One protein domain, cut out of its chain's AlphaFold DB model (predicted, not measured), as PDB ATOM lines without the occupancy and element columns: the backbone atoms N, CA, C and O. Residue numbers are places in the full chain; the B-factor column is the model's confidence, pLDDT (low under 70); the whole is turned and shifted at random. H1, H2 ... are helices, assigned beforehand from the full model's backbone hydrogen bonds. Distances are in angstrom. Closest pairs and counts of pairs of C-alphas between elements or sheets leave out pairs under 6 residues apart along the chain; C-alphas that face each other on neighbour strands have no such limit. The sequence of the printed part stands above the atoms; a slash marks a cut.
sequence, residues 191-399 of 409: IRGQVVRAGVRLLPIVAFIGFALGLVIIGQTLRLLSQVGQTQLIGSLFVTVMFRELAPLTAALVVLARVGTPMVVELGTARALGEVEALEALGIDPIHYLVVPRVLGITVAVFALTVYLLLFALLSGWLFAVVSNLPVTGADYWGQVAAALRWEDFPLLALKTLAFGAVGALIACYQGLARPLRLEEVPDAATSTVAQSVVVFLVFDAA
ATOM      1  N   ILE A 191       8.755  63.796  69.670       89.94
ATOM      2  CA  ILE A 191       9.800  64.155  70.647       89.94
ATOM      3  C   ILE A 191      11.126  64.428  69.934       89.94
ATOM      4  O   ILE A 191      11.752  65.458  70.173       89.94
ATOM      5  N   ARG A 192      11.545  63.546  69.016       91.56
ATOM      6  CA  ARG A 192      12.779  63.741  68.234       91.56
ATOM      7  C   ARG A 192      12.745  65.047  67.444       91.56
ATOM      8  O   ARG A 192      13.735  65.775  67.436       91.56
ATOM      9  N   GLY A 193      11.607  65.368  66.831       92.62
ATOM     10  CA  GLY A 193      11.404  66.641  66.144       92.62
ATOM     11  C   GLY A 193      11.607  67.843  67.069       92.62
ATOM     12  O   GLY A 193      12.303  68.789  66.699       92.62
ATOM     13  N   GLN A 194      11.070  67.783  68.291       92.69
ATOM     14  CA  GLN A 194      11.229  68.847  69.285       92.69
ATOM     15  C   GLN A 194      12.669  68.962  69.796       92.69
ATOM     16  O   GLN A 194      13.182  70.072  69.877       92.69
ATOM     17  N   VAL A 195      13.369  67.850  70.037       93.94
ATOM     18  CA  VAL A 195      14.790  67.866  70.440       93.94
ATOM     19  C   VAL A 195      15.672  68.479  69.350       93.94
ATOM     20  O   VAL A 195      16.549  69.287  69.642       93.94
ATOM     21  N   VAL A 196      15.436  68.161  68.075       94.69
ATOM     22  CA  VAL A 196      16.197  68.771  66.971       94.69
ATOM     23  C   VAL A 196      15.896  70.267  66.861       94.69
ATOM     24  O   VAL A 196      16.808  71.074  66.676       94.69
ATOM     25  N   ARG A 197      14.621  70.653  66.992       92.62
ATOM     26  CA  ARG A 197      14.188  72.053  66.903       92.62
ATOM     27  C   ARG A 197      14.721  72.893  68.065       92.62
ATOM     28  O   ARG A 197      15.163  74.010  67.816       92.62
ATOM     29  N   ALA A 198      14.679  72.362  69.285       92.75
ATOM     30  CA  ALA A 198      15.014  73.076  70.513       92.75
ATOM     31  C   ALA A 198      16.465  72.903  70.973       92.75
ATOM     32  O   ALA A 198      16.968  73.758  71.686       92.75
ATOM     33  N   GLY A 199      17.140  71.827  70.575       92.50
ATOM     34  CA  GLY A 199      18.541  71.570  70.898       92.50
ATOM     35  C   GLY A 199      19.446  71.905  69.720       92.50
ATOM     36  O   GLY A 199      20.136  72.920  69.713       92.50
ATOM     37  N   VAL A 200      19.408  71.074  68.675       94.69
ATOM     38  CA  VAL A 200      20.397  71.111  67.580       94.69
ATOM     39  C   VAL A 200      20.422  72.456  66.850       94.69
ATOM     40  O   VAL A 200      21.493  73.010  66.615       94.69
ATOM     41  N   ARG A 201      19.257  73.031  66.526       95.12
ATOM     42  CA  ARG A 201      19.189  74.334  65.828       95.12
ATOM     43  C   ARG A 201      19.710  75.507  66.664       95.12
ATOM     44  O   ARG A 201      20.024  76.553  66.102       95.12
ATOM     45  N   LEU A 202      19.774  75.347  67.985       96.12
ATOM     46  CA  LEU A 202      20.204  76.374  68.931       96.12
ATOM     47  C   LEU A 202      21.671  76.248  69.351       96.12
ATOM     48  O   LEU A 202      22.199  77.182  69.949       96.12
ATOM     49  N   LEU A 203      22.363  75.171  68.970       96.38
ATOM     50  CA  LEU A 203      23.789  74.989  69.253       96.38
ATOM     51  C   LEU A 203      24.672  76.200  68.893       96.38
ATOM     52  O   LEU A 203      25.435  76.618  69.760       96.38
ATOM     53  N   PRO A 204      24.597  76.815  67.691       96.44
ATOM     54  CA  PRO A 204      25.532  77.887  67.338       96.44
ATOM     55  C   PRO A 204      25.332  79.153  68.180       96.44
ATOM     56  O   PRO A 204      26.306  79.766  68.610       96.44
ATOM     57  N   ILE A 205      24.079  79.529  68.460       96.81
ATOM     58  CA  ILE A 205      23.786  80.700  69.296       96.81
ATOM     59  C   ILE A 205      24.173  80.443  70.757       96.81
ATOM     60  O   ILE A 205      24.735  81.326  71.396       96.81
ATOM     61  N   VAL A 206      23.946  79.230  71.269       97.44
ATOM     62  CA  VAL A 206      24.312  78.863  72.644       97.44
ATOM     63  C   VAL A 206      25.829  78.763  72.822       97.44
ATOM     64  O   VAL A 206      26.332  79.243  73.832       97.44
ATOM     65  N   ALA A 207      26.570  78.232  71.842       97.25
ATOM     66  CA  ALA A 207      28.038  78.257  71.854       97.25
ATOM     67  C   ALA A 207      28.575  79.688  71.933       97.25
ATOM     68  O   ALA A 207      29.431  79.979  72.765       97.25
ATOM     69  N   PHE A 208      28.054  80.586  71.092       98.00
ATOM     70  CA  PHE A 208      28.485  81.982  71.086       98.00
ATOM     71  C   PHE A 208      28.191  82.676  72.423       98.00
ATOM     72  O   PHE A 208      29.064  83.341  72.974       98.00
ATOM     73  N   ILE A 209      26.988  82.481  72.974       97.75
ATOM     74  CA  ILE A 209      26.606  83.044  74.276       97.75
ATOM     75  C   ILE A 209      27.480  82.471  75.397       97.75
ATOM     76  O   ILE A 209      27.992  83.240  76.205       97.75
ATOM     77  N   GLY A 210      27.687  81.152  75.439       97.44
ATOM     78  CA  GLY A 210      28.531  80.505  76.447       97.44
ATOM     79  C   GLY A 210      29.967  81.016  76.405       97.44
ATOM     80  O   GLY A 210      30.517  81.397  77.435       97.44
ATOM     81  N   PHE A 211      30.539  81.120  75.205       97.50
ATOM     82  CA  PHE A 211      31.877  81.670  75.005       97.50
ATOM     83  C   PHE A 211      31.974  83.138  75.452       97.50
ATOM     84  O   PHE A 211      32.908  83.518  76.155       97.50
ATOM     85  N   ALA A 212      31.000  83.975  75.082       97.12
ATOM     86  CA  ALA A 212      30.990  85.381  75.472       97.12
ATOM     87  C   ALA A 212      30.835  85.560  76.993       97.12
ATOM     88  O   ALA A 212      31.557  86.355  77.594       97.12
ATOM     89  N   LEU A 213      29.929  84.807  77.626       96.62
ATOM     90  CA  LEU A 213      29.704  84.867  79.072       96.62
ATOM     91  C   LEU A 213      30.928  84.404  79.863       96.62
ATOM     92  O   LEU A 213      31.312  85.078  80.819       96.62
ATOM     93  N   GLY A 214      31.567  83.306  79.450       95.00
ATOM     94  CA  GLY A 214      32.769  82.809  80.116       95.00
ATOM     95  C   GLY A 214      33.933  83.799  80.029       95.00
ATOM     96  O   GLY A 214      34.562  84.092  81.048       95.00
ATOM     97  N   LEU A 215      34.154  84.406  78.856       93.75
ATOM     98  CA  LEU A 215      35.181  85.434  78.663       93.75
ATOM     99  C   LEU A 215      34.926  86.661  79.544       93.75
ATOM    100  O   LEU A 215      35.844  87.160  80.196       93.75
ATOM    101  N   VAL A 216      33.679  87.141  79.596       94.75
ATOM    102  CA  VAL A 216      33.310  88.284  80.440       94.75
ATOM    103  C   VAL A 216      33.527  87.954  81.913       94.75
ATOM    104  O   VAL A 216      34.143  88.746  82.622       94.75
ATOM    105  N   ILE A 217      33.072  86.795  82.389       94.31
ATOM    106  CA  ILE A 217      33.144  86.474  83.817       94.31
ATOM    107  C   ILE A 217      34.567  86.244  84.284       94.31
ATOM    108  O   ILE A 217      34.947  86.797  85.313       94.31
ATOM    109  N   ILE A 218      35.381  85.515  83.529       92.00
ATOM    110  CA  ILE A 218      36.774  85.293  83.923       92.00
ATOM    111  C   ILE A 218      37.578  86.577  83.781       92.00
ATOM    112  O   ILE A 218      38.346  86.905  84.682       92.00
ATOM    113  N   GLY A 219      37.337  87.368  82.734       90.25
ATOM    114  CA  GLY A 219      37.978  88.668  82.574       90.25
ATOM    115  C   GLY A 219      37.670  89.644  83.708       90.25
ATOM    116  O   GLY A 219      38.575  90.326  84.188       90.25
ATOM    117  N   GLN A 220      36.419  89.705  84.175       92.81
ATOM    118  CA  GLN A 220      36.061  90.545  85.323       92.81
ATOM    119  C   GLN A 220      36.593  89.974  86.638       92.81
ATOM    120  O   GLN A 220      37.174  90.709  87.432       92.81
ATOM    121  N   THR A 221      36.455  88.666  86.848       91.44
ATOM    122  CA  THR A 221      36.896  87.994  88.076       91.44
ATOM    123  C   THR A 221      38.404  88.114  88.263       91.44
ATOM    124  O   THR A 221      38.858  88.480  89.342       91.44
ATOM    125  N   LEU A 222      39.190  87.883  87.208       88.44
ATOM    126  CA  LEU A 222      40.645  87.994  87.259       88.44
ATOM    127  C   LEU A 222      41.091  89.421  87.604       88.44
ATOM    128  O   LEU A 222      41.992  89.587  88.421       88.44
ATOM    129  N   ARG A 223      40.442  90.447  87.031       88.12
ATOM    130  CA  ARG A 223      40.732  91.853  87.359       88.12
ATOM    131  C   ARG A 223      40.397  92.212  88.805       88.12
ATOM    132  O   ARG A 223      41.120  92.997  89.404       88.12
ATOM    133  N   LEU A 224      39.311  91.668  89.351       90.50
ATOM    134  CA  LEU A 224      38.916  91.911  90.739       90.50
ATOM    135  C   LEU A 224      39.856  91.195  91.720       90.50
ATOM    136  O   LEU A 224      40.304  91.789  92.694       90.50
ATOM    137  N   LEU A 225      40.203  89.934  91.450       89.69
ATOM    138  CA  LEU A 225      41.036  89.121  92.343       89.69
ATOM    139  C   LEU A 225      42.517  89.499  92.292       89.69
ATOM    140  O   LEU A 225      43.206  89.342  93.298       89.69
ATOM    141  N   SER A 226      43.015  90.017  91.165       87.00
ATOM    142  CA  SER A 226      44.400  90.490  91.066       87.00
ATOM    143  C   SER A 226      44.666  91.707  91.955       87.00
ATOM    144  O   SER A 226      45.766  91.833  92.481       87.00
ATOM    145  N   GLN A 227      43.658  92.550  92.198       87.69
ATOM    146  CA  GLN A 227      43.760  93.684  93.126       87.69
ATOM    147  C   GLN A 227      43.860  93.237  94.589       87.69
ATOM    148  O   GLN A 227      44.498  93.903  95.396       87.69
ATOM    149  N   VAL A 228      43.245  92.099  94.923       89.06
ATOM    150  CA  VAL A 228      43.237  91.519  96.279       89.06
ATOM    151  C   VAL A 228      44.389  90.517  96.475       89.06
ATOM    152  O   VAL A 228      44.651  90.072  97.588       89.06
ATOM    153  N   GLY A 229      45.093  90.145  95.401       85.94
ATOM    154  CA  GLY A 229      46.174  89.156  95.421       85.94
ATOM    155  C   GLY A 229      45.709  87.696  95.535       85.94
ATOM    156  O   GLY A 229      46.535  86.813  95.742       85.94
ATOM    157  N   GLN A 230      44.409  87.410  95.384       88.06
ATOM    158  CA  GLN A 230      43.828  86.068  95.557       88.06
ATOM    159  C   GLN A 230      43.429  85.419  94.224       88.06
ATOM    160  O   GLN A 230      42.301  84.972  94.038       88.06
ATOM    161  N   THR A 231      44.357  85.331  93.272       83.94
ATOM    162  CA  THR A 231      44.098  84.761  91.932       83.94
ATOM    163  C   THR A 231      43.793  83.255  91.929       83.94
ATOM    164  O   THR A 231      43.377  82.720  90.908       83.94
ATOM    165  N   GLN A 232      43.947  82.567  93.061       85.06
ATOM    166  CA  GLN A 232      43.634  81.139  93.212       85.06
ATOM    167  C   GLN A 232      42.125  80.847  93.328       85.06
ATOM    168  O   GLN A 232      41.702  79.706  93.164       85.06
ATOM    169  N   LEU A 233      41.296  81.865  93.597       88.75
ATOM    170  CA  LEU A 233      39.842  81.717  93.768       88.75
ATOM    171  C   LEU A 233      39.046  81.862  92.462       88.75
ATOM    172  O   LEU A 233      37.814  81.785  92.474       88.75
ATOM    173  N   ILE A 234      39.720  82.053  91.326       90.31
ATOM    174  CA  ILE A 234      39.062  82.292  90.034       90.31
ATOM    175  C   ILE A 234      38.221  81.081  89.631       90.31
ATOM    176  O   ILE A 234      37.059  81.244  89.258       90.31
ATOM    177  N   GLY A 235      38.778  79.870  89.755       89.44
ATOM    178  CA  GLY A 235      38.045  78.635  89.456       89.44
ATOM    179  C   GLY A 235      36.809  78.456  90.343       89.44
ATOM    180  O   GLY A 235      35.734  78.138  89.837       89.44
ATOM    181  N   SER A 236      36.924  78.763  91.639       91.94
ATOM    182  CA  SER A 236      35.802  78.684  92.586       91.94
ATOM    183  C   SER A 236      34.671  79.647  92.236       91.94
ATOM    184  O   SER A 236      33.498  79.273  92.289       91.94
ATOM    185  N   LEU A 237      35.003  80.881  91.849       92.44
ATOM    186  CA  LEU A 237      34.007  81.866  91.427       92.44
ATOM    187  C   LEU A 237      33.357  81.483  90.101       92.44
ATOM    188  O   LEU A 237      32.140  81.602  89.967       92.44
ATOM    189  N   PHE A 238      34.136  80.965  89.150       93.75
ATOM    190  CA  PHE A 238      33.586  80.465  87.897       93.75
ATOM    191  C   PHE A 238      32.581  79.338  88.147       93.75
ATOM    192  O   PHE A 238      31.455  79.415  87.667       93.75
ATOM    193  N   VAL A 239      32.931  78.322  88.938       93.62
ATOM    194  CA  VAL A 239      32.009  77.216  89.243       93.62
ATOM    195  C   VAL A 239      30.776  77.729  89.993       93.62
ATOM    196  O   VAL A 239      29.648  77.469  89.585       93.62
ATOM    197  N   THR A 240      30.960  78.537  91.035       91.25
ATOM    198  CA  THR A 240      29.830  79.008  91.849       91.25
ATOM    199  C   THR A 240      28.857  79.875  91.047       91.25
ATOM    200  O   THR A 240      27.652  79.719  91.185       91.25
ATOM    201  N   VAL A 241      29.350  80.762  90.180       93.12
ATOM    202  CA  VAL A 241      28.500  81.721  89.456       93.12
ATOM    203  C   VAL A 241      28.059  81.185  88.093       93.12
ATOM    204  O   VAL A 241      26.878  81.244  87.748       93.12
ATOM    205  N   MET A 242      28.988  80.660  87.288       95.12
ATOM    206  CA  MET A 242      28.673  80.172  85.941       95.12
ATOM    207  C   MET A 242      28.021  78.801  85.971       95.12
ATOM    208  O   MET A 242      26.978  78.626  85.345       95.12
ATOM    209  N   PHE A 243      28.625  77.840  86.675       94.56
ATOM    210  CA  PHE A 243      28.156  76.456  86.654       94.56
ATOM    211  C   PHE A 243      26.813  76.306  87.367       94.56
ATOM    212  O   PHE A 243      25.888  75.740  86.790       94.56
ATOM    213  N   ARG A 244      26.676  76.845  88.584       92.50
ATOM    214  CA  ARG A 244      25.479  76.619  89.414       92.50
ATOM    215  C   ARG A 244      24.275  77.495  89.052       92.50
ATOM    216  O   ARG A 244      23.138  77.031  89.171       92.50
ATOM    217  N   GLU A 245      24.508  78.715  88.567       92.81
ATOM    218  CA  GLU A 245      23.434  79.705  88.388       92.81
ATOM    219  C   GLU A 245      23.256  80.131  86.928       92.81
ATOM    220  O   GLU A 245      22.236  79.854  86.288       92.81
ATOM    221  N   LEU A 246      24.268  80.786  86.354       95.12
ATOM    222  CA  LEU A 246      24.081  81.499  85.094       95.12
ATOM    223  C   LEU A 246      23.913  80.576  83.889       95.12
ATOM    224  O   LEU A 246      23.130  80.909  82.999       95.12
ATOM    225  N   ALA A 247      24.596  79.432  83.823       96.56
ATOM    226  CA  ALA A 247      24.465  78.533  82.679       96.56
ATOM    227  C   ALA A 247      23.062  77.899  82.565       96.56
ATOM    228  O   ALA A 247      22.463  78.040  81.491       96.56
ATOM    229  N   PRO A 248      22.489  77.276  83.622       96.00
ATOM    230  CA  PRO A 248      21.110  76.779  83.593       96.00
ATOM    231  C   PRO A 248      20.091  77.853  83.218       96.00
ATOM    232  O   PRO A 248      19.249  77.635  82.342       96.00
ATOM    233  N   LEU A 249      20.189  79.027  83.852       96.88
ATOM    234  CA  LEU A 249      19.255  80.125  83.636       96.88
ATOM    235  C   LEU A 249      19.341  80.644  82.195       96.88
ATOM    236  O   LEU A 249      18.324  80.794  81.516       96.88
ATOM    237  N   THR A 250      20.557  80.860  81.690       97.69
ATOM    238  CA  THR A 250      20.777  81.378  80.334       97.69
ATOM    239  C   THR A 250      20.279  80.399  79.275       97.69
ATOM    240  O   THR A 250      19.580  80.808  78.345       97.69
ATOM    241  N   ALA A 251      20.588  79.105  79.405       97.31
ATOM    242  CA  ALA A 251      20.128  78.093  78.456       97.31
ATOM    243  C   ALA A 251      18.592  78.030  78.400       97.31
ATOM    244  O   ALA A 251      18.011  78.034  77.310       97.31
ATOM    245  N   ALA A 252      17.926  78.049  79.559       97.06
ATOM    246  CA  ALA A 252      16.469  78.054  79.645       97.06
ATOM    247  C   ALA A 252      15.845  79.300  78.993       97.06
ATOM    248  O   ALA A 252      14.893  79.181  78.219       97.06
ATOM    249  N   LEU A 253      16.407  80.489  79.239       97.25
ATOM    250  CA  LEU A 253      15.928  81.746  78.654       97.25
ATOM    251  C   LEU A 253      16.081  81.785  77.130       97.25
ATOM    252  O   LEU A 253      15.167  82.222  76.425       97.25
ATOM    253  N   VAL A 254      17.203  81.294  76.600       97.56
ATOM    254  CA  VAL A 254      17.441  81.237  75.149       97.56
ATOM    255  C   VAL A 254      16.440  80.300  74.469       97.56
ATOM    256  O   VAL A 254      15.857  80.658  73.439       97.56
ATOM    257  N   VAL A 255      16.195  79.120  75.051       97.62
ATOM    258  CA  VAL A 255      15.210  78.164  74.526       97.62
ATOM    259  C   VAL A 255      13.793  78.731  74.615       97.62
ATOM    260  O   VAL A 255      13.049  78.666  73.635       97.62
ATOM    261  N   LEU A 256      13.426  79.360  75.732       96.38
ATOM    262  CA  LEU A 256      12.138  80.034  75.894       96.38
ATOM    263  C   LEU A 256      11.911  81.094  74.805       96.38
ATOM    264  O   LEU A 256      10.864  81.102  74.161       96.38
ATOM    265  N   ALA A 257      12.901  81.950  74.548       95.44
ATOM    266  CA  ALA A 257      12.774  83.028  73.572       95.44
ATOM    267  C   ALA A 257      12.643  82.519  72.126       95.44
ATOM    268  O   ALA A 257      11.865  83.057  71.338       95.44
ATOM    269  N   ARG A 258      13.414  81.489  71.752       96.25
ATOM    270  CA  ARG A 258      13.516  81.017  70.357       96.25
ATOM    271  C   ARG A 258      12.554  79.886  70.012       96.25
ATOM    272  O   ARG A 258      12.215  79.731  68.842       96.25
ATOM    273  N   VAL A 259      12.145  79.096  71.000       96.44
ATOM    274  CA  VAL A 259      11.266  77.930  70.828       96.44
ATOM    275  C   VAL A 259       9.950  78.138  71.559       96.44
ATOM    276  O   VAL A 259       8.905  77.885  70.974       96.44
ATOM    277  N   GLY A 260       9.984  78.640  72.796       94.38
ATOM    278  CA  GLY A 260       8.788  78.858  73.611       94.38
ATOM    279  C   GLY A 260       7.806  79.847  72.982       94.38
ATOM    280  O   GLY A 260       6.641  79.506  72.805       94.38
ATOM    281  N   THR A 261       8.262  81.030  72.560       94.50
ATOM    282  CA  THR A 261       7.378  82.048  71.956       94.50
ATOM    283  C   THR A 261       6.690  81.551  70.674       94.50
ATOM    284  O   THR A 261       5.460  81.606  70.616       94.50
ATOM    285  N   PRO A 262       7.403  80.988  69.669       96.25
ATOM    286  CA  PRO A 262       6.737  80.398  68.506       96.25
ATOM    287  C   PRO A 262       5.827  79.223  68.866       96.25
ATOM    288  O   PRO A 262       4.801  79.030  68.227       96.25
ATOM    289  N   MET A 263       6.167  78.450  69.901       96.00
ATOM    290  CA  MET A 263       5.346  77.329  70.356       96.00
ATOM    291  C   MET A 263       3.984  77.786  70.892       96.00
ATOM    292  O   MET A 263       2.985  77.117  70.625       96.00
ATOM    293  N   VAL A 264       3.937  78.913  71.613       96.50
ATOM    294  CA  VAL A 264       2.682  79.537  72.065       96.50
ATOM    295  C   VAL A 264       1.863  79.996  70.871       96.50
ATOM    296  O   VAL A 264       0.665  79.745  70.838       96.50
ATOM    297  N   VAL A 265       2.507  80.618  69.878       96.81
ATOM    298  CA  VAL A 265       1.825  81.054  68.655       96.81
ATOM    299  C   VAL A 265       1.232  79.856  67.919       96.81
ATOM    300  O   VAL A 265       0.046  79.871  67.636       96.81
ATOM    301  N   GLU A 266       2.011  78.792  67.700       95.94
ATOM    302  CA  GLU A 266       1.551  77.562  67.038       95.94
ATOM    303  C   GLU A 266       0.336  76.931  67.757       95.94
ATOM    304  O   GLU A 266      -0.607  76.499  67.098       95.94
ATOM    305  N   LEU A 267       0.330  76.871  69.098       96.12
ATOM    306  CA  LEU A 267      -0.807  76.323  69.862       96.12
ATOM    307  C   LEU A 267      -2.001  77.270  69.899       96.12
ATOM    308  O   LEU A 267      -3.132  76.828  69.722       96.12
ATOM    309  N   GLY A 268      -1.748  78.560  70.105       95.88
ATOM    310  CA  GLY A 268      -2.784  79.579  70.176       95.88
ATOM    311  C   GLY A 268      -3.529  79.716  68.854       95.88
ATOM    312  O   GLY A 268      -4.754  79.792  68.858       95.88
ATOM    313  N   THR A 269      -2.824  79.661  67.718       96.25
ATOM    314  CA  THR A 269      -3.466  79.654  66.397       96.25
ATOM    315  C   THR A 269      -4.253  78.373  66.161       96.25
ATOM    316  O   THR A 269      -5.386  78.454  65.700       96.25
ATOM    317  N   ALA A 270      -3.706  77.206  66.516       95.25
ATOM    318  CA  ALA A 270      -4.415  75.933  66.368       95.25
ATOM    319  C   ALA A 270      -5.710  75.909  67.197       95.25
ATOM    320  O   ALA A 270      -6.751  75.450  66.729       95.25
ATOM    321  N   ARG A 271      -5.678  76.468  68.414       94.50
ATOM    322  CA  ARG A 271      -6.867  76.604  69.260       94.50
ATOM    323  C   ARG A 271      -7.866  77.615  68.692       94.50
ATOM    324  O   ARG A 271      -9.053  77.326  68.662       94.50
ATOM    325  N   ALA A 272      -7.401  78.764  68.203       95.00
ATOM    326  CA  ALA A 272      -8.265  79.784  67.604       95.00
ATOM    327  C   ALA A 272      -8.968  79.305  66.320       95.00
ATOM    328  O   ALA A 272     -10.070  79.755  66.013       95.00
ATOM    329  N   LEU A 273      -8.339  78.389  65.578       95.06
ATOM    330  CA  LEU A 273      -8.885  77.777  64.364       95.06
ATOM    331  C   LEU A 273      -9.759  76.538  64.637       95.06
ATOM    332  O   LEU A 273     -10.276  75.947  63.692       95.06
ATOM    333  N   GLY A 274      -9.936  76.135  65.899       94.06
ATOM    334  CA  GLY A 274     -10.731  74.961  66.269       94.06
ATOM    335  C   GLY A 274     -10.058  73.614  65.971       94.06
ATOM    336  O   GLY A 274     -10.718  72.576  65.996       94.06
ATOM    337  N   GLU A 275      -8.752  73.594  65.679       95.00
ATOM    338  CA  GLU A 275      -8.021  72.353  65.384       95.00
ATOM    339  C   GLU A 275      -7.913  71.449  66.621       95.00
ATOM    340  O   GLU A 275      -7.898  70.225  66.501       95.00
ATOM    341  N   VAL A 276      -7.859  72.038  67.821       94.25
ATOM    342  CA  VAL A 276      -7.782  71.284  69.084       94.25
ATOM    343  C   VAL A 276      -9.108  70.572  69.364       94.25
ATOM    344  O   VAL A 276      -9.112  69.391  69.695       94.25
ATOM    345  N   GLU A 277     -10.232  71.255  69.161       93.50
ATOM    346  CA  GLU A 277     -11.583  70.702  69.263       93.50
ATOM    347  C   GLU A 277     -11.832  69.624  68.199       93.50
ATOM    348  O   GLU A 277     -12.471  68.608  68.471       93.50
ATOM    349  N   ALA A 278     -11.279  69.796  66.994       95.19
ATOM    350  CA  ALA A 278     -11.336  68.773  65.956       95.19
ATOM    351  C   ALA A 278     -10.591  67.487  66.365       95.19
ATOM    352  O   ALA A 278     -11.075  66.389  66.096       95.19
ATOM    353  N   LEU A 279      -9.444  67.597  67.051       93.50
ATOM    354  CA  LEU A 279      -8.737  66.430  67.600       93.50
ATOM    355  C   LEU A 279      -9.565  65.716  68.677       93.50
ATOM    356  O   LEU A 279      -9.635  64.484  68.670       93.50
ATOM    357  N   GLU A 280     -10.227  66.474  69.553       92.81
ATOM    358  CA  GLU A 280     -11.125  65.928  70.577       92.81
ATOM    359  C   GLU A 280     -12.314  65.185  69.943       92.81
ATOM    360  O   GLU A 280     -12.641  64.075  70.364       92.81
ATOM    361  N   ALA A 281     -12.904  65.733  68.872       95.25
ATOM    362  CA  ALA A 281     -13.991  65.094  68.122       95.25
ATOM    363  C   ALA A 281     -13.571  63.779  67.435       95.25
ATOM    364  O   ALA A 281     -14.396  62.888  67.239       95.25
ATOM    365  N   LEU A 282     -12.284  63.631  67.103       94.00
ATOM    366  CA  LEU A 282     -11.699  62.395  66.571       94.00
ATOM    367  C   LEU A 282     -11.341  61.372  67.667       94.00
ATOM    368  O   LEU A 282     -10.801  60.308  67.358       94.00
ATOM    369  N   GLY A 283     -11.610  61.675  68.941       90.56
ATOM    370  CA  GLY A 283     -11.279  60.812  70.079       90.56
ATOM    371  C   GLY A 283      -9.790  60.805  70.447       90.56
ATOM    372  O   GLY A 283      -9.340  59.914  71.168       90.56
ATOM    373  N   ILE A 284      -9.011  61.775  69.954       89.00
ATOM    374  CA  ILE A 284      -7.585  61.918  70.265       89.00
ATOM    375  C   ILE A 284      -7.430  62.922  71.406       89.00
ATOM    376  O   ILE A 284      -7.846  64.069  71.295       89.00
ATOM    377  N   ASP A 285      -6.774  62.506  72.490       87.38
ATOM    378  CA  ASP A 285      -6.466  63.394  73.614       87.38
ATOM    379  C   ASP A 285      -5.440  64.476  73.196       87.38
ATOM    380  O   ASP A 285      -4.277  64.142  72.904       87.38
ATOM    381  N   PRO A 286      -5.825  65.769  73.175       88.62
ATOM    382  CA  PRO A 286      -4.952  66.852  72.734       88.62
ATOM    383  C   PRO A 286      -3.764  67.065  73.676       88.62
ATOM    384  O   PRO A 286      -2.692  67.460  73.215       88.62
ATOM    385  N   ILE A 287      -3.895  66.767  74.975       87.38
ATOM    386  CA  ILE A 287      -2.797  66.933  75.938       87.38
ATOM    387  C   ILE A 287      -1.686  65.933  75.617       87.38
ATOM    388  O   ILE A 287      -0.514  66.302  75.493       87.38
ATOM    389  N   HIS A 288      -2.053  64.670  75.408       85.50
ATOM    390  CA  HIS A 288      -1.098  63.619  75.076       85.50
ATOM    391  C   HIS A 288      -0.413  63.849  73.716       85.50
ATOM    392  O   HIS A 288       0.786  63.600  73.575       85.50
ATOM    393  N   TYR A 289      -1.142  64.345  72.711       88.31
ATOM    394  CA  TYR A 289      -0.592  64.539  71.366       88.31
ATOM    395  C   TYR A 289       0.204  65.846  71.204       88.31
ATOM    396  O   TYR A 289       1.245  65.854  70.543       88.31
ATOM    397  N   LEU A 290      -0.247  66.952  71.806       91.69
ATOM    398  CA  LEU A 290       0.367  68.271  71.624       91.69
ATOM    399  C   LEU A 290       1.383  68.607  72.716       91.69
ATOM    400  O   LEU A 290       2.472  69.083  72.395       91.69
ATOM    401  N   VAL A 291       1.051  68.374  73.990       92.31
ATOM    402  CA  VAL A 291       1.808  68.900  75.142       92.31
ATOM    403  C   VAL A 291       2.975  67.985  75.506       92.31
ATOM    404  O   VAL A 291       4.120  68.434  75.560       92.31
ATOM    405  N   VAL A 292       2.714  66.688  75.691       90.62
ATOM    406  CA  VAL A 292       3.721  65.698  76.119       90.62
ATOM    407  C   VAL A 292       5.002  65.707  75.267       90.62
ATOM    408  O   VAL A 292       6.088  65.835  75.844       90.62
ATOM    409  N   PRO A 293       4.953  65.620  73.917       92.00
ATOM    410  CA  PRO A 293       6.182  65.591  73.126       92.00
ATOM    411  C   PRO A 293       6.985  66.893  73.208       92.00
ATOM    412  O   PRO A 293       8.213  66.860  73.095       92.00
ATOM    413  N   ARG A 294       6.313  68.034  73.412       94.62
ATOM    414  CA  ARG A 294       6.951  69.349  73.555       94.62
ATOM    415  C   ARG A 294       7.653  69.471  74.897       94.62
ATOM    416  O   ARG A 294       8.826  69.829  74.919       94.62
ATOM    417  N   VAL A 295       6.976  69.102  75.985       93.88
ATOM    418  CA  VAL A 295       7.553  69.141  77.336       93.88
ATOM    419  C   VAL A 295       8.781  68.241  77.418       93.88
ATOM    420  O   VAL A 295       9.852  68.719  77.786       93.88
ATOM    421  N   LEU A 296       8.682  66.981  76.988       92.44
ATOM    422  CA  LEU A 296       9.826  66.062  76.999       92.44
ATOM    423  C   LEU A 296      10.970  66.534  76.093       92.44
ATOM    424  O   LEU A 296      12.130  66.519  76.503       92.44
ATOM    425  N   GLY A 297      10.654  66.961  74.868       94.12
ATOM    426  CA  GLY A 297      11.666  67.385  73.906       94.12
ATOM    427  C   GLY A 297      12.434  68.628  74.351       94.12
ATOM    428  O   GLY A 297      13.657  68.659  74.241       94.12
ATOM    429  N   ILE A 298      11.733  69.625  74.896       96.69
ATOM    430  CA  ILE A 298      12.340  70.862  75.404       96.69
ATOM    431  C   ILE A 298      13.136  70.595  76.684       96.69
ATOM    432  O   ILE A 298      14.242  71.108  76.818       96.69
ATOM    433  N   THR A 299      12.630  69.749  77.583       96.06
ATOM    434  CA  THR A 299      13.325  69.374  78.827       96.06
ATOM    435  C   THR A 299      14.704  68.777  78.544       96.06
ATOM    436  O   THR A 299      15.714  69.250  79.065       96.06
ATOM    437  N   VAL A 300      14.766  67.789  77.646       95.69
ATOM    438  CA  VAL A 300      16.034  67.163  77.241       95.69
ATOM    439  C   VAL A 300      16.932  68.158  76.500       95.69
ATOM    440  O   VAL A 300      18.144  68.174  76.714       95.69
ATOM    441  N   ALA A 301      16.354  69.013  75.650       96.75
ATOM    442  CA  ALA A 301      17.113  70.018  74.914       96.75
ATOM    443  C   ALA A 301      17.772  71.058  75.834       96.75
ATOM    444  O   ALA A 301      18.935  71.385  75.618       96.75
ATOM    445  N   VAL A 302      17.073  71.552  76.863       97.56
ATOM    446  CA  VAL A 302      17.620  72.531  77.821       97.56
ATOM    447  C   VAL A 302      18.775  71.934  78.623       97.56
ATOM    448  O   VAL A 302      19.815  72.580  78.747       97.56
ATOM    449  N   PHE A 303      18.642  70.694  79.102       97.25
ATOM    450  CA  PHE A 303      19.741  69.986  79.769       97.25
ATOM    451  C   PHE A 303      20.976  69.888  78.859       97.25
ATOM    452  O   PHE A 303      22.059  70.352  79.218       97.25
ATOM    453  N   ALA A 304      20.802  69.369  77.639       97.12
ATOM    454  CA  ALA A 304      21.901  69.200  76.690       97.12
ATOM    455  C   ALA A 304      22.558  70.536  76.296       97.12
ATOM    456  O   ALA A 304      23.783  70.632  76.223       97.12
ATOM    457  N   LEU A 305      21.756  71.584  76.075       97.62
ATOM    458  CA  LEU A 305      22.263  72.918  75.755       97.62
ATOM    459  C   LEU A 305      23.001  73.562  76.925       97.62
ATOM    460  O   LEU A 305      23.960  74.285  76.680       97.62
ATOM    461  N   THR A 306      22.602  73.296  78.169       97.88
ATOM    462  CA  THR A 306      23.317  73.818  79.343       97.88
ATOM    463  C   THR A 306      24.717  73.223  79.440       97.88
ATOM    464  O   THR A 306      25.686  73.958  79.613       97.88
ATOM    465  N   VAL A 307      24.842  71.904  79.252       97.12
ATOM    466  CA  VAL A 307      26.151  71.232  79.207       97.12
ATOM    467  C   VAL A 307      27.012  71.831  78.097       97.12
ATOM    468  O   VAL A 307      28.165  72.186  78.322       97.12
ATOM    469  N   TYR A 308      26.438  72.018  76.909       97.00
ATOM    470  CA  TYR A 308      27.149  72.614  75.782       97.00
ATOM    471  C   TYR A 308      27.582  74.066  76.049       97.00
ATOM    472  O   TYR A 308      28.711  74.438  75.742       97.00
ATOM    473  N   LEU A 309      26.724  74.874  76.677       98.12
ATOM    474  CA  LEU A 309      27.038  76.245  77.091       98.12
ATOM    475  C   LEU A 309      28.244  76.262  78.038       98.12
ATOM    476  O   LEU A 309      29.168  77.046  77.829       98.12
ATOM    477  N   LEU A 310      28.267  75.367  79.029       97.31
ATOM    478  CA  LEU A 310      29.365  75.253  79.990       97.31
ATOM    479  C   LEU A 310      30.689  74.863  79.337       97.31
ATOM    480  O   LEU A 310      31.718  75.431  79.692       97.31
ATOM    481  N   LEU A 311      30.675  73.958  78.355       97.00
ATOM    482  CA  LEU A 311      31.884  73.591  77.613       97.00
ATOM    483  C   LEU A 311      32.505  74.804  76.906       97.00
ATOM    484  O   LEU A 311      33.710  75.030  77.006       97.00
ATOM    485  N   PHE A 312      31.687  75.621  76.237       97.75
ATOM    486  CA  PHE A 312      32.166  76.835  75.567       97.75
ATOM    487  C   PHE A 312      32.579  77.931  76.552       97.75
ATOM    488  O   PHE A 312      33.563  78.630  76.306       97.75
ATOM    489  N   ALA A 313      31.881  78.055  77.682       97.25
ATOM    490  CA  ALA A 313      32.263  78.976  78.746       97.25
ATOM    491  C   ALA A 313      33.630  78.600  79.346       97.25
ATOM    492  O   ALA A 313      34.509  79.456  79.443       97.25
ATOM    493  N   LEU A 314      33.856  77.319  79.652       95.38
ATOM    494  CA  LEU A 314      35.143  76.813  80.141       95.38
ATOM    495  C   LEU A 314      36.270  77.035  79.129       95.38
ATOM    496  O   LEU A 314      37.344  77.506  79.506       95.38
ATOM    497  N   LEU A 315      36.011  76.749  77.848       95.38
ATOM    498  CA  LEU A 315      36.972  76.958  76.765       95.38
ATOM    499  C   LEU A 315      37.375  78.431  76.642       95.38
ATOM    500  O   LEU A 315      38.561  78.741  76.532       95.38
ATOM    501  N   SER A 316      36.401  79.343  76.684       94.69
ATOM    502  CA  SER A 316      36.663  80.786  76.629       94.69
ATOM    503  C   SER A 316      37.492  81.271  77.819       94.69
ATOM    504  O   SER A 316      38.373  82.114  77.664       94.69
ATOM    505  N   GLY A 317      37.254  80.681  78.989       90.81
ATOM    506  CA  GLY A 317      37.980  80.959  80.212       90.81
ATOM    507  C   GLY A 317      39.439  80.568  80.167       90.81
ATOM    508  O   GLY A 317      40.319  81.374  80.468       90.81
ATOM    509  N   TRP A 318      39.688  79.340  79.719       91.31
ATOM    510  CA  TRP A 318      41.034  78.843  79.489       91.31
ATOM    511  C   TRP A 318      41.774  79.696  78.453       91.31
ATOM    512  O   TRP A 318      42.909  80.105  78.691       91.31
ATOM    513  N   LEU A 319      41.116  80.034  77.338       92.38
ATOM    514  CA  LEU A 319      41.706  80.887  76.309       92.38
ATOM    515  C   LEU A 319      42.086  82.263  76.870       92.38
ATOM    516  O   LEU A 319      43.174  82.764  76.600       92.38
ATOM    517  N   PHE A 320      41.213  82.862  77.681       90.62
ATOM    518  CA  PHE A 320      41.494  84.143  78.319       90.62
ATOM    519  C   PHE A 320      42.671  84.054  79.304       90.62
ATOM    520  O   PHE A 320      43.537  84.929  79.295       90.62
ATOM    521  N   ALA A 321      42.747  82.993  80.113       86.81
ATOM    522  CA  ALA A 321      43.866  82.768  81.030       86.81
ATOM    523  C   ALA A 321      45.207  82.670  80.281       86.81
ATOM    524  O   ALA A 321      46.177  83.302  80.680       86.81
ATOM    525  N   VAL A 322      45.242  81.966  79.145       87.38
ATOM    526  CA  VAL A 322      46.457  81.826  78.322       87.38
ATOM    527  C   VAL A 322      46.867  83.143  77.653       87.38
ATOM    528  O   VAL A 322      48.050  83.464  77.603       87.38
ATOM    529  N   VAL A 323      45.912  83.917  77.132       87.81
ATOM    530  CA  VAL A 323      46.205  85.142  76.362       87.81
ATOM    531  C   VAL A 323      46.542  86.336  77.259       87.81
ATOM    532  O   VAL A 323      47.256  87.244  76.840       87.81
ATOM    533  N   SER A 324      46.025  86.369  78.486       80.50
ATOM    534  CA  SER A 324      46.052  87.579  79.310       80.50
ATOM    535  C   SER A 324      47.430  87.963  79.875       80.50
ATOM    536  O   SER A 324      47.519  89.029  80.471       80.50
ATOM    537  N   ASN A 325      48.508  87.190  79.662       69.62
ATOM    538  CA  ASN A 325      49.863  87.439  80.211       69.62
ATOM    539  C   ASN A 325      49.878  87.721  81.732       69.62
ATOM    540  O   ASN A 325      50.806  88.334  82.260       69.62
ATOM    541  N   LEU A 326      48.830  87.304  82.443       71.00
ATOM    542  CA  LEU A 326      48.688  87.460  83.884       71.00
ATOM    543  C   LEU A 326      49.338  86.272  84.618       71.00
ATOM    544  O   LEU A 326      49.649  85.262  83.990       71.00
ATOM    545  N   PRO A 327      49.532  86.350  85.948       70.44
ATOM    546  CA  PRO A 327      50.266  85.337  86.718       70.44
ATOM    547  C   PRO A 327      49.559  83.974  86.840       70.44
ATOM    548  O   PRO A 327      49.984  83.140  87.631       70.44
ATOM    549  N   VAL A 328      48.466  83.743  86.111       76.44
ATOM    550  CA  VAL A 328      47.698  82.495  86.154       76.44
ATOM    551  C   VAL A 328      47.978  81.725  84.875       76.44
ATOM    552  O   VAL A 328      47.590  82.162  83.793       76.44
ATOM    553  N   THR A 329      48.636  80.573  84.987       83.62
ATOM    554  CA  THR A 329      48.850  79.724  83.815       83.62
ATOM    555  C   THR A 329      47.552  79.011  83.426       83.62
ATOM    556  O   THR A 329      46.667  78.764  84.250       83.62
ATOM    557  N   GLY A 330      47.425  78.625  82.152       82.06
ATOM    558  CA  GLY A 330      46.270  77.847  81.690       82.06
ATOM    559  C   GLY A 330      46.120  76.489  82.396       82.06
ATOM    560  O   GLY A 330      45.008  75.968  82.471       82.06
ATOM    561  N   ALA A 331      47.212  75.927  82.930       85.69
ATOM    562  CA  ALA A 331      47.188  74.704  83.730       85.69
ATOM    563  C   ALA A 331      46.599  74.954  85.128       85.69
ATOM    564  O   ALA A 331      45.734  74.196  85.570       85.69
ATOM    565  N   ASP A 332      46.989  76.058  85.777       87.75
ATOM    566  CA  ASP A 332      46.458  76.442  87.089       87.75
ATOM    567  C   ASP A 332      44.948  76.680  87.032       87.75
ATOM    568  O   ASP A 332      44.225  76.270  87.937       87.75
ATOM    569  N   TYR A 333      44.451  77.286  85.949       88.94
ATOM    570  CA  TYR A 333      43.015  77.491  85.745       88.94
ATOM    571  C   TYR A 333      42.228  76.172  85.786       88.94
ATOM    572  O   TYR A 333      41.238  76.065  86.512       88.94
ATOM    573  N   TRP A 334      42.676  75.152  85.049       89.94
ATOM    574  CA  TRP A 334      42.011  73.846  85.054       89.94
ATOM    575  C   TRP A 334      42.083  73.172  86.419       89.94
ATOM    576  O   TRP A 334      41.075  72.628  86.869       89.94
ATOM    577  N   GLY A 335      43.233  73.254  87.094       90.94
ATOM    578  CA  GLY A 335      43.392  72.744  88.455       90.94
ATOM    579  C   GLY A 335      42.419  73.402  89.436       90.94
ATOM    580  O   GLY A 335      41.743  72.708  90.190       90.94
ATOM    581  N   GLN A 336      42.272  74.728  89.372       91.44
ATOM    582  CA  GLN A 336      41.346  75.477  90.225       91.44
ATOM    583  C   GLN A 336      39.878  75.138  89.942       91.44
ATOM    584  O   GLN A 336      39.094  74.979  90.875       91.44
ATOM    585  N   VAL A 337      39.483  75.025  88.670       92.69
ATOM    586  CA  VAL A 337      38.109  74.648  88.299       92.69
ATOM    587  C   VAL A 337      37.802  73.215  88.738       92.69
ATOM    588  O   VAL A 337      36.741  72.969  89.306       92.69
ATOM    589  N   ALA A 338      38.728  72.278  88.518       92.81
ATOM    590  CA  ALA A 338      38.565  70.885  88.922       92.81
ATOM    591  C   ALA A 338      38.489  70.728  90.448       92.81
ATOM    592  O   ALA A 338      37.671  69.955  90.931       92.81
ATOM    593  N   ALA A 339      39.285  71.492  91.203       92.56
ATOM    594  CA  ALA A 339      39.239  71.497  92.665       92.56
ATOM    595  C   ALA A 339      37.950  72.126  93.226       92.56
ATOM    596  O   ALA A 339      37.518  71.769  94.320       92.56
ATOM    597  N   ALA A 340      37.336  73.059  92.495       92.38
ATOM    598  CA  ALA A 340      36.096  73.712  92.902       92.38
ATOM    599  C   ALA A 340      34.830  72.890  92.593       92.38
ATOM    600  O   ALA A 340      33.807  73.080  93.251       92.38
ATOM    601  N   LEU A 341      34.883  72.004  91.595       92.62
ATOM    602  CA  LEU A 341      33.771  71.128  91.226       92.62
ATOM    603  C   LEU A 341      33.603  70.004  92.251       92.62
ATOM    604  O   LEU A 341      34.499  69.185  92.453       92.62
ATOM    605  N   ARG A 342      32.419  69.922  92.857       91.00
ATOM    606  CA  ARG A 342      32.038  68.824  93.751       91.00
ATOM    607  C   ARG A 342      31.148  67.834  93.005       91.00
ATOM    608  O   ARG A 342      30.419  68.199  92.084       91.00
ATOM    609  N   TRP A 343      31.151  66.571  93.429       88.81
ATOM    610  CA  TRP A 343      30.291  65.539  92.832       88.81
ATOM    611  C   TRP A 343      28.796  65.868  92.933       88.81
ATOM    612  O   TRP A 343      28.029  65.484  92.055       88.81
ATOM    613  N   GLU A 344      28.404  66.626  93.957       88.00
ATOM    614  CA  GLU A 344      27.043  67.127  94.188       88.00
ATOM    615  C   GLU A 344      26.575  68.125  93.116       88.00
ATOM    616  O   GLU A 344      25.379  68.217  92.836       88.00
ATOM    617  N   ASP A 345      27.500  68.829  92.453       89.62
ATOM    618  CA  ASP A 345      27.162  69.877  91.486       89.62
ATOM    619  C   ASP A 345      26.505  69.308  90.221       89.62
ATOM    620  O   ASP A 345      25.602  69.919  89.648       89.62
ATOM    621  N   PHE A 346      26.911  68.113  89.788       91.31
ATOM    622  CA  PHE A 346      26.395  67.469  88.577       91.31
ATOM    623  C   PHE A 346      24.912  67.064  88.667       91.31
ATOM    624  O   PHE A 346      24.148  67.452  87.774       91.31
ATOM    625  N   PRO A 347      24.455  66.303  89.686       89.56
ATOM    626  CA  PRO A 347      23.045  65.951  89.810       89.56
ATOM    627  C   PRO A 347      22.167  67.175  90.090       89.56
ATOM    628  O   PRO A 347      21.058  67.243  89.559       89.56
ATOM    629  N   LEU A 348      22.656  68.167  90.846       88.94
ATOM    630  CA  LEU A 348      21.929  69.418  91.081       88.94
ATOM    631  C   LEU A 348      21.747  70.215  89.785       88.94
ATOM    632  O   LEU A 348      20.630  70.640  89.482       88.94
ATOM    633  N   LEU A 349      22.802  70.343  88.973       92.06
ATOM    634  CA  LEU A 349      22.732  70.961  87.648       92.06
ATOM    635  C   LEU A 349      21.722  70.238  86.750       92.06
ATOM    636  O   LEU A 349      20.882  70.873  86.103       92.06
ATOM    637  N   ALA A 350      21.789  68.905  86.709       91.94
ATOM    638  CA  ALA A 350      20.883  68.092  85.909       91.94
ATOM    639  C   ALA A 350      19.426  68.296  86.346       91.94
ATOM    640  O   ALA A 350      18.576  68.617  85.519       91.94
ATOM    641  N   LEU A 351      19.137  68.194  87.643       89.94
ATOM    642  CA  LEU A 351      17.791  68.383  88.177       89.94
ATOM    643  C   LEU A 351      17.252  69.791  87.881       89.94
ATOM    644  O   LEU A 351      16.123  69.933  87.410       89.94
ATOM    645  N   LYS A 352      18.071  70.825  88.102       90.88
ATOM    646  CA  LYS A 352      17.700  72.233  87.901       90.88
ATOM    647  C   LYS A 352      17.372  72.535  86.440       90.88
ATOM    648  O   LYS A 352      16.330  73.113  86.136       90.88
ATOM    649  N   THR A 353      18.215  72.087  85.514       94.38
ATOM    650  CA  THR A 353      18.014  72.307  84.070       94.38
ATOM    651  C   THR A 353      16.835  71.514  83.509       94.38
ATOM    652  O   THR A 353      16.082  72.044  82.687       94.38
ATOM    653  N   LEU A 354      16.621  70.280  83.979       94.25
ATOM    654  CA  LEU A 354      15.430  69.501  83.637       94.25
ATOM    655  C   LEU A 354      14.161  70.207  84.132       94.25
ATOM    656  O   LEU A 354      13.195  70.338  83.380       94.25
ATOM    657  N   ALA A 355      14.174  70.728  85.361       91.44
ATOM    658  CA  ALA A 355      13.052  71.480  85.906       91.44
ATOM    659  C   ALA A 355      12.773  72.762  85.105       91.44
ATOM    660  O   ALA A 355      11.626  73.004  84.733       91.44
ATOM    661  N   PHE A 356      13.799  73.546  84.760       93.25
ATOM    662  CA  PHE A 356      13.635  74.751  83.938       93.25
ATOM    663  C   PHE A 356      13.046  74.444  82.559       93.25
ATOM    664  O   PHE A 356      12.116  75.123  82.116       93.25
ATOM    665  N   GLY A 357      13.541  73.399  81.889       94.69
ATOM    666  CA  GLY A 357      13.012  72.982  80.593       94.69
ATOM    667  C   GLY A 357      11.560  72.506  80.670       94.69
ATOM    668  O   GLY A 357      10.741  72.909  79.840       94.69
ATOM    669  N   ALA A 358      11.216  71.719  81.693       92.69
ATOM    670  CA  ALA A 358       9.856  71.234  81.903       92.69
ATOM    671  C   ALA A 358       8.887  72.382  82.208       92.69
ATOM    672  O   ALA A 358       7.854  72.515  81.552       92.69
ATOM    673  N   VAL A 359       9.240  73.245  83.162       92.12
ATOM    674  CA  VAL A 359       8.419  74.386  83.582       92.12
ATOM    675  C   VAL A 359       8.224  75.376  82.436       92.12
ATOM    676  O   VAL A 359       7.090  75.768  82.163       92.12
ATOM    677  N   GLY A 360       9.285  75.728  81.705       94.38
ATOM    678  CA  GLY A 360       9.188  76.638  80.562       94.38
ATOM    679  C   GLY A 360       8.280  76.099  79.455       94.38
ATOM    680  O   GLY A 360       7.429  76.820  78.932       94.38
ATOM    681  N   ALA A 361       8.407  74.808  79.131       95.38
ATOM    682  CA  ALA A 361       7.544  74.164  78.148       95.38
ATOM    683  C   ALA A 361       6.081  74.084  78.615       95.38
ATOM    684  O   ALA A 361       5.172  74.299  77.812       95.38
ATOM    685  N   LEU A 362       5.849  73.804  79.902       93.19
ATOM    686  CA  LEU A 362       4.513  73.733  80.493       93.19
ATOM    687  C   LEU A 362       3.811  75.088  80.489       93.19
ATOM    688  O   LEU A 362       2.666  75.151  80.055       93.19
ATOM    689  N   ILE A 363       4.486  76.164  80.911       92.38
ATOM    690  CA  ILE A 363       3.914  77.521  80.904       92.38
ATOM    691  C   ILE A 363       3.522  77.910  79.477       92.38
ATOM    692  O   ILE A 363       2.413  78.385  79.246       92.38
ATOM    693  N   ALA A 364       4.388  77.640  78.502       94.81
ATOM    694  CA  ALA A 364       4.114  77.952  77.108       94.81
ATOM    695  C   ALA A 364       2.979  77.100  76.505       94.81
ATOM    696  O   ALA A 364       2.143  77.622  75.768       94.81
ATOM    697  N   CYS A 365       2.885  75.809  76.847       94.19
ATOM    698  CA  CYS A 365       1.754  74.979  76.422       94.19
ATOM    699  C   CYS A 365       0.444  75.414  77.086       94.19
ATOM    700  O   CYS A 365      -0.585  75.490  76.421       94.19
ATOM    701  N   TYR A 366       0.489  75.734  78.380       92.75
ATOM    702  CA  TYR A 366      -0.660  76.224  79.127       92.75
ATOM    703  C   TYR A 366      -1.170  77.534  78.530       92.75
ATOM    704  O   TYR A 366      -2.348  77.647  78.217       92.75
ATOM    705  N   GLN A 367      -0.299  78.509  78.292       92.19
ATOM    706  CA  GLN A 367      -0.731  79.812  77.799       92.19
ATOM    707  C   GLN A 367      -1.300  79.752  76.368       92.19
ATOM    708  O   GLN A 367      -2.151  80.569  76.026       92.19
ATOM    709  N   GLY A 368      -0.882  78.766  75.565       92.75
ATOM    710  CA  GLY A 368      -1.439  78.506  74.235       92.75
ATOM    711  C   GLY A 368      -2.743  77.693  74.211       92.75
ATOM    712  O   GLY A 368      -3.394  77.669  73.172       92.75
ATOM    713  N   LEU A 369      -3.129  77.024  75.309       91.56
ATOM    714  CA  LEU A 369      -4.281  76.100  75.344       91.56
ATOM    715  C   LEU A 369      -5.316  76.390  76.444       91.56
ATOM    716  O   LEU A 369      -6.444  75.918  76.359       91.56
ATOM    717  N   ALA A 370      -4.968  77.135  77.495       84.25
ATOM    718  CA  ALA A 370      -5.776  77.239  78.714       84.25
ATOM    719  C   ALA A 370      -7.092  78.009  78.549       84.25
ATOM    720  O   ALA A 370      -7.958  77.939  79.424       84.25
ATOM    721  N   ARG A 371      -7.228  78.808  77.490       83.50
ATOM    722  CA  ARG A 371      -8.416  79.624  77.221       83.50
ATOM    723  C   ARG A 371      -8.754  79.537  75.736       83.50
ATOM    724  O   ARG A 371      -7.842  79.340  74.941       83.50
ATOM    725  N   PRO A 372     -10.027  79.696  75.344       84.69
ATOM    726  CA  PRO A 372     -10.364  79.913  73.944       84.69
ATOM    727  C   PRO A 372      -9.728  81.236  73.500       84.69
ATOM    728  O   PRO A 372     -10.177  82.301  73.910       84.69
ATOM    729  N   LEU A 373      -8.635  81.153  72.738       87.19
ATOM    730  CA  LEU A 373      -7.947  82.325  72.206       87.19
ATOM    731  C   LEU A 373      -8.602  82.759  70.900       87.19
ATOM    732  O   LEU A 373      -8.892  81.930  70.037       87.19
ATOM    733  N   ARG A 374      -8.765  84.070  70.724       92.56
ATOM    734  CA  ARG A 374      -8.991  84.663  69.399       92.56
ATOM    735  C   ARG A 374      -7.639  84.919  68.720       92.56
ATOM    736  O   ARG A 374      -6.627  85.067  69.403       92.56
ATOM    737  N   LEU A 375      -7.600  84.987  67.385       93.75
ATOM    738  CA  LEU A 375      -6.341  85.168  66.636       93.75
ATOM    739  C   LEU A 375      -5.578  86.437  67.049       93.75
ATOM    740  O   LEU A 375      -4.349  86.453  67.032       93.75
ATOM    741  N   GLU A 376      -6.294  87.479  67.467       94.44
ATOM    742  CA  GLU A 376      -5.713  88.750  67.899       94.44
ATOM    743  C   GLU A 376      -5.076  88.671  69.299       94.44
ATOM    744  O   GLU A 376      -4.216  89.482  69.620       94.44
ATOM    745  N   GLU A 377      -5.447  87.681  70.118       93.00
ATOM    746  CA  GLU A 377      -4.956  87.497  71.496       93.00
ATOM    747  C   GLU A 377      -3.691  86.623  71.564       93.00
ATOM    748  O   GLU A 377      -3.026  86.539  72.601       93.00
ATOM    749  N   VAL A 378      -3.326  85.966  70.459       94.62
ATOM    750  CA  VAL A 378      -2.175  85.053  70.386       94.62
ATOM    751  C   VAL A 378      -0.837  85.754  70.694       94.62
ATOM    752  O   VAL A 378      -0.048  85.201  71.469       94.62
ATOM    753  N   PRO A 379      -0.543  86.961  70.166       94.56
ATOM    754  CA  PRO A 379       0.691  87.672  70.507       94.56
ATOM    755  C   PRO A 379       0.762  88.065  71.991       94.56
ATOM    756  O   PRO A 379       1.825  87.961  72.612       94.56
ATOM    757  N   ASP A 380      -0.366  88.458  72.587       92.81
ATOM    758  CA  ASP A 380      -0.447  88.818  74.008       92.81
ATOM    759  C   ASP A 380      -0.203  87.598  74.906       92.81
ATOM    760  O   ASP A 380       0.534  87.665  75.894       92.81
ATOM    761  N   ALA A 381      -0.736  86.438  74.523       92.00
ATOM    762  CA  ALA A 381      -0.436  85.174  75.186       92.00
ATOM    763  C   ALA A 381       1.063  84.826  75.109       92.00
ATOM    764  O   ALA A 381       1.659  84.391  76.101       92.00
ATOM    765  N   ALA A 382       1.704  85.067  73.964       93.69
ATOM    766  CA  ALA A 382       3.129  84.812  73.779       93.69
ATOM    767  C   ALA A 382       4.005  85.723  74.662       93.69
ATOM    768  O   ALA A 382       4.925  85.242  75.325       93.69
ATOM    769  N   THR A 383       3.690  87.018  74.753       93.12
ATOM    770  CA  THR A 383       4.430  87.950  75.627       93.12
ATOM    771  C   THR A 383       4.213  87.647  77.111       93.12
ATOM    772  O   THR A 383       5.178  87.621  77.881       93.12
ATOM    773  N   SER A 384       2.980  87.316  77.513       90.12
ATOM    774  CA  SER A 384       2.665  86.884  78.880       90.12
ATOM    775  C   SER A 384       3.426  85.614  79.268       90.12
ATOM    776  O   SER A 384       3.897  85.507  80.401       90.12
ATOM    777  N   THR A 385       3.597  84.671  78.337       93.56
ATOM    778  CA  THR A 385       4.372  83.438  78.562       93.56
ATOM    779  C   THR A 385       5.813  83.747  78.940       93.56
ATOM    780  O   THR A 385       6.331  83.180  79.903       93.56
ATOM    781  N   VAL A 386       6.465  84.646  78.195       94.31
ATOM    782  CA  VAL A 386       7.864  85.013  78.446       94.31
ATOM    783  C   VAL A 386       7.995  85.684  79.808       94.31
ATOM    784  O   VAL A 386       8.827  85.269  80.610       94.31
ATOM    785  N   ALA A 387       7.134  86.661  80.108       90.69
ATOM    786  CA  ALA A 387       7.157  87.364  81.389       90.69
ATOM    787  C   ALA A 387       6.953  86.409  82.578       90.69
ATOM    788  O   ALA A 387       7.711  86.456  83.547       90.69
ATOM    789  N   GLN A 388       5.969  85.510  82.495       87.62
ATOM    790  CA  GLN A 388       5.705  84.526  83.547       87.62
ATOM    791  C   GLN A 388       6.854  83.529  83.700       87.62
ATOM    792  O   GLN A 388       7.274  83.254  84.820       87.62
ATOM    793  N   SER A 389       7.398  83.024  82.593       92.12
ATOM    794  CA  SER A 389       8.492  82.050  82.630       92.12
ATOM    795  C   SER A 389       9.763  82.647  83.231       92.12
ATOM    796  O   SER A 389      10.394  81.990  84.045       92.12
ATOM    797  N   VAL A 390      10.107  83.903  82.912       92.69
ATOM    798  CA  VAL A 390      11.262  84.595  83.516       92.69
ATOM    799  C   VAL A 390      11.107  84.704  85.033       92.69
ATOM    800  O   VAL A 390      12.037  84.374  85.765       92.69
ATOM    801  N   VAL A 391       9.934  85.124  85.518       90.12
ATOM    802  CA  VAL A 391       9.670  85.224  86.963       90.12
ATOM    803  C   VAL A 391       9.775  83.854  87.628       90.12
ATOM    804  O   VAL A 391      10.428  83.728  88.660       90.12
ATOM    805  N   VAL A 392       9.174  82.822  87.032       89.62
ATOM    806  CA  VAL A 392       9.225  81.465  87.586       89.62
ATOM    807  C   VAL A 392      10.652  80.923  87.584       89.62
ATOM    808  O   VAL A 392      11.064  80.361  88.591       89.62
ATOM    809  N   PHE A 393      11.428  81.132  86.517       93.44
ATOM    810  CA  PHE A 393      12.830  80.716  86.469       93.44
ATOM    811  C   PHE A 393      13.648  81.376  87.576       93.44
ATOM    812  O   PHE A 393      14.355  80.669  88.275       93.44
ATOM    813  N   LEU A 394      13.494  82.684  87.798       91.25
ATOM    814  CA  LEU A 394      14.205  83.400  88.864       91.25
ATOM    815  C   LEU A 394      13.808  82.926  90.267       91.25
ATOM    816  O   LEU A 394      14.667  82.739  91.121       91.25
ATOM    817  N   VAL A 395      12.513  82.710  90.516       88.88
ATOM    818  CA  VAL A 395      12.042  82.195  91.812       88.88
ATOM    819  C   VAL A 395      12.575  80.786  92.058       88.88
ATOM    820  O   VAL A 395      12.991  80.467  93.167       88.88
ATOM    821  N   PHE A 396      12.580  79.944  91.027       88.50
ATOM    822  CA  PHE A 396      13.053  78.569  91.122       88.50
ATOM    823  C   PHE A 396      14.582  78.507  91.269       88.50
ATOM    824  O   PHE A 396      15.088  77.703  92.044       88.50
ATOM    825  N   ASP A 397      15.308  79.403  90.599       90.56
ATOM    826  CA  ASP A 397      16.751  79.609  90.754       90.56
ATOM    827  C   ASP A 397      17.107  79.993  92.196       90.56
ATOM    828  O   ASP A 397      17.892  79.302  92.848       90.56
ATOM    829  N   ALA A 398      16.425  81.009  92.738       89.25
ATOM    830  CA  ALA A 398      16.586  81.447  94.120       89.25
ATOM    831  C   ALA A 398      16.204  80.355  95.132       89.25
ATOM    832  O   ALA A 398      16.886  80.181  96.138       89.25
ATOM    833  N   ALA A 399      15.144  79.586  94.870       87.00
ATOM    834  CA  ALA A 399      14.752  78.471  95.725       87.00
ATOM    835  C   ALA A 399      15.836  77.384  95.766       87.00
ATOM    836  O   ALA A 399      16.184  76.916  96.847       87.00
TER     837      ALA A 399
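This is residues 191 to 399 of the 409 residues of an uncharacterized protein of Verrucomicrobiales bacterium (UniProt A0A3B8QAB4). A long rod of helices is built round two long helices, H3 and H5, which cross at a shallow angle in the middle; H2 packs on them towards one end, where H6 also lies, and the hairpin H7 and H8 reaches towards the other, which H4 ends. The 209 printed residues hold eight named helices, H1 to H8 in order, and no named strand: all helix. It is only just loose, close to compact, radius of gyration of the C-alphas 20.3 A, spans 69 by 30 by 30 A.

H1, residues 191 to 198, begins at C-alpha 191 (9.800, 64.155, 70.647). H2 is 200 to 228, 42.0 A, with a kink of 27 degrees near 207; H3 is 231 to 272, 58.0 A, with a kink of 38 degrees near 242. H4 is 275 to 281, H5 286 to 323, 54.4 A, and H6 330 to 340. H7 is 345 to 369, 35.9 A, and H8 375 to 399, 36.6 A, ending at C-alpha 399 (14.752, 78.471, 95.725).

H2, H3, H5, H7 and H8 form an up and down bundle, each running against the one before. H3, with residues 242 to 255 alone, touches H5 at a shallow tilt of 31 degrees, closest C-alphas Ala 251 and Thr 306, 5.4 A. H2 touches H5 at Gly 214 and Ala 313, 4.1 A; H7 touches H5 at Thr 299 and Gly 357, 4.0 A. H8 touches H3 at Thr 261 and Ala 382, 5.4 A. H1 touches H5 at Ile 191 and Pro 293, 4.6 A; H6 touches H3 at Gly 235 and Val 337, 4.2 A. H4 and H5 only just touch, only at the corner, with 3 pairs of C-alphas within 8 A. O i to N i+4 pairs are within hydrogen-bond range throughout H1, H4 and H7, and in 21 of 25 in H2, 29 of 38 in H3, 31 of 34 in H5, 6 of 7 in H6 and 19 of 21 in H8.

The two C-alphas farthest apart, Gly 229 and Ala 281, are 70.3 A apart. The printed part has no cut and no long link. Residue 325 has pLDDT under 70.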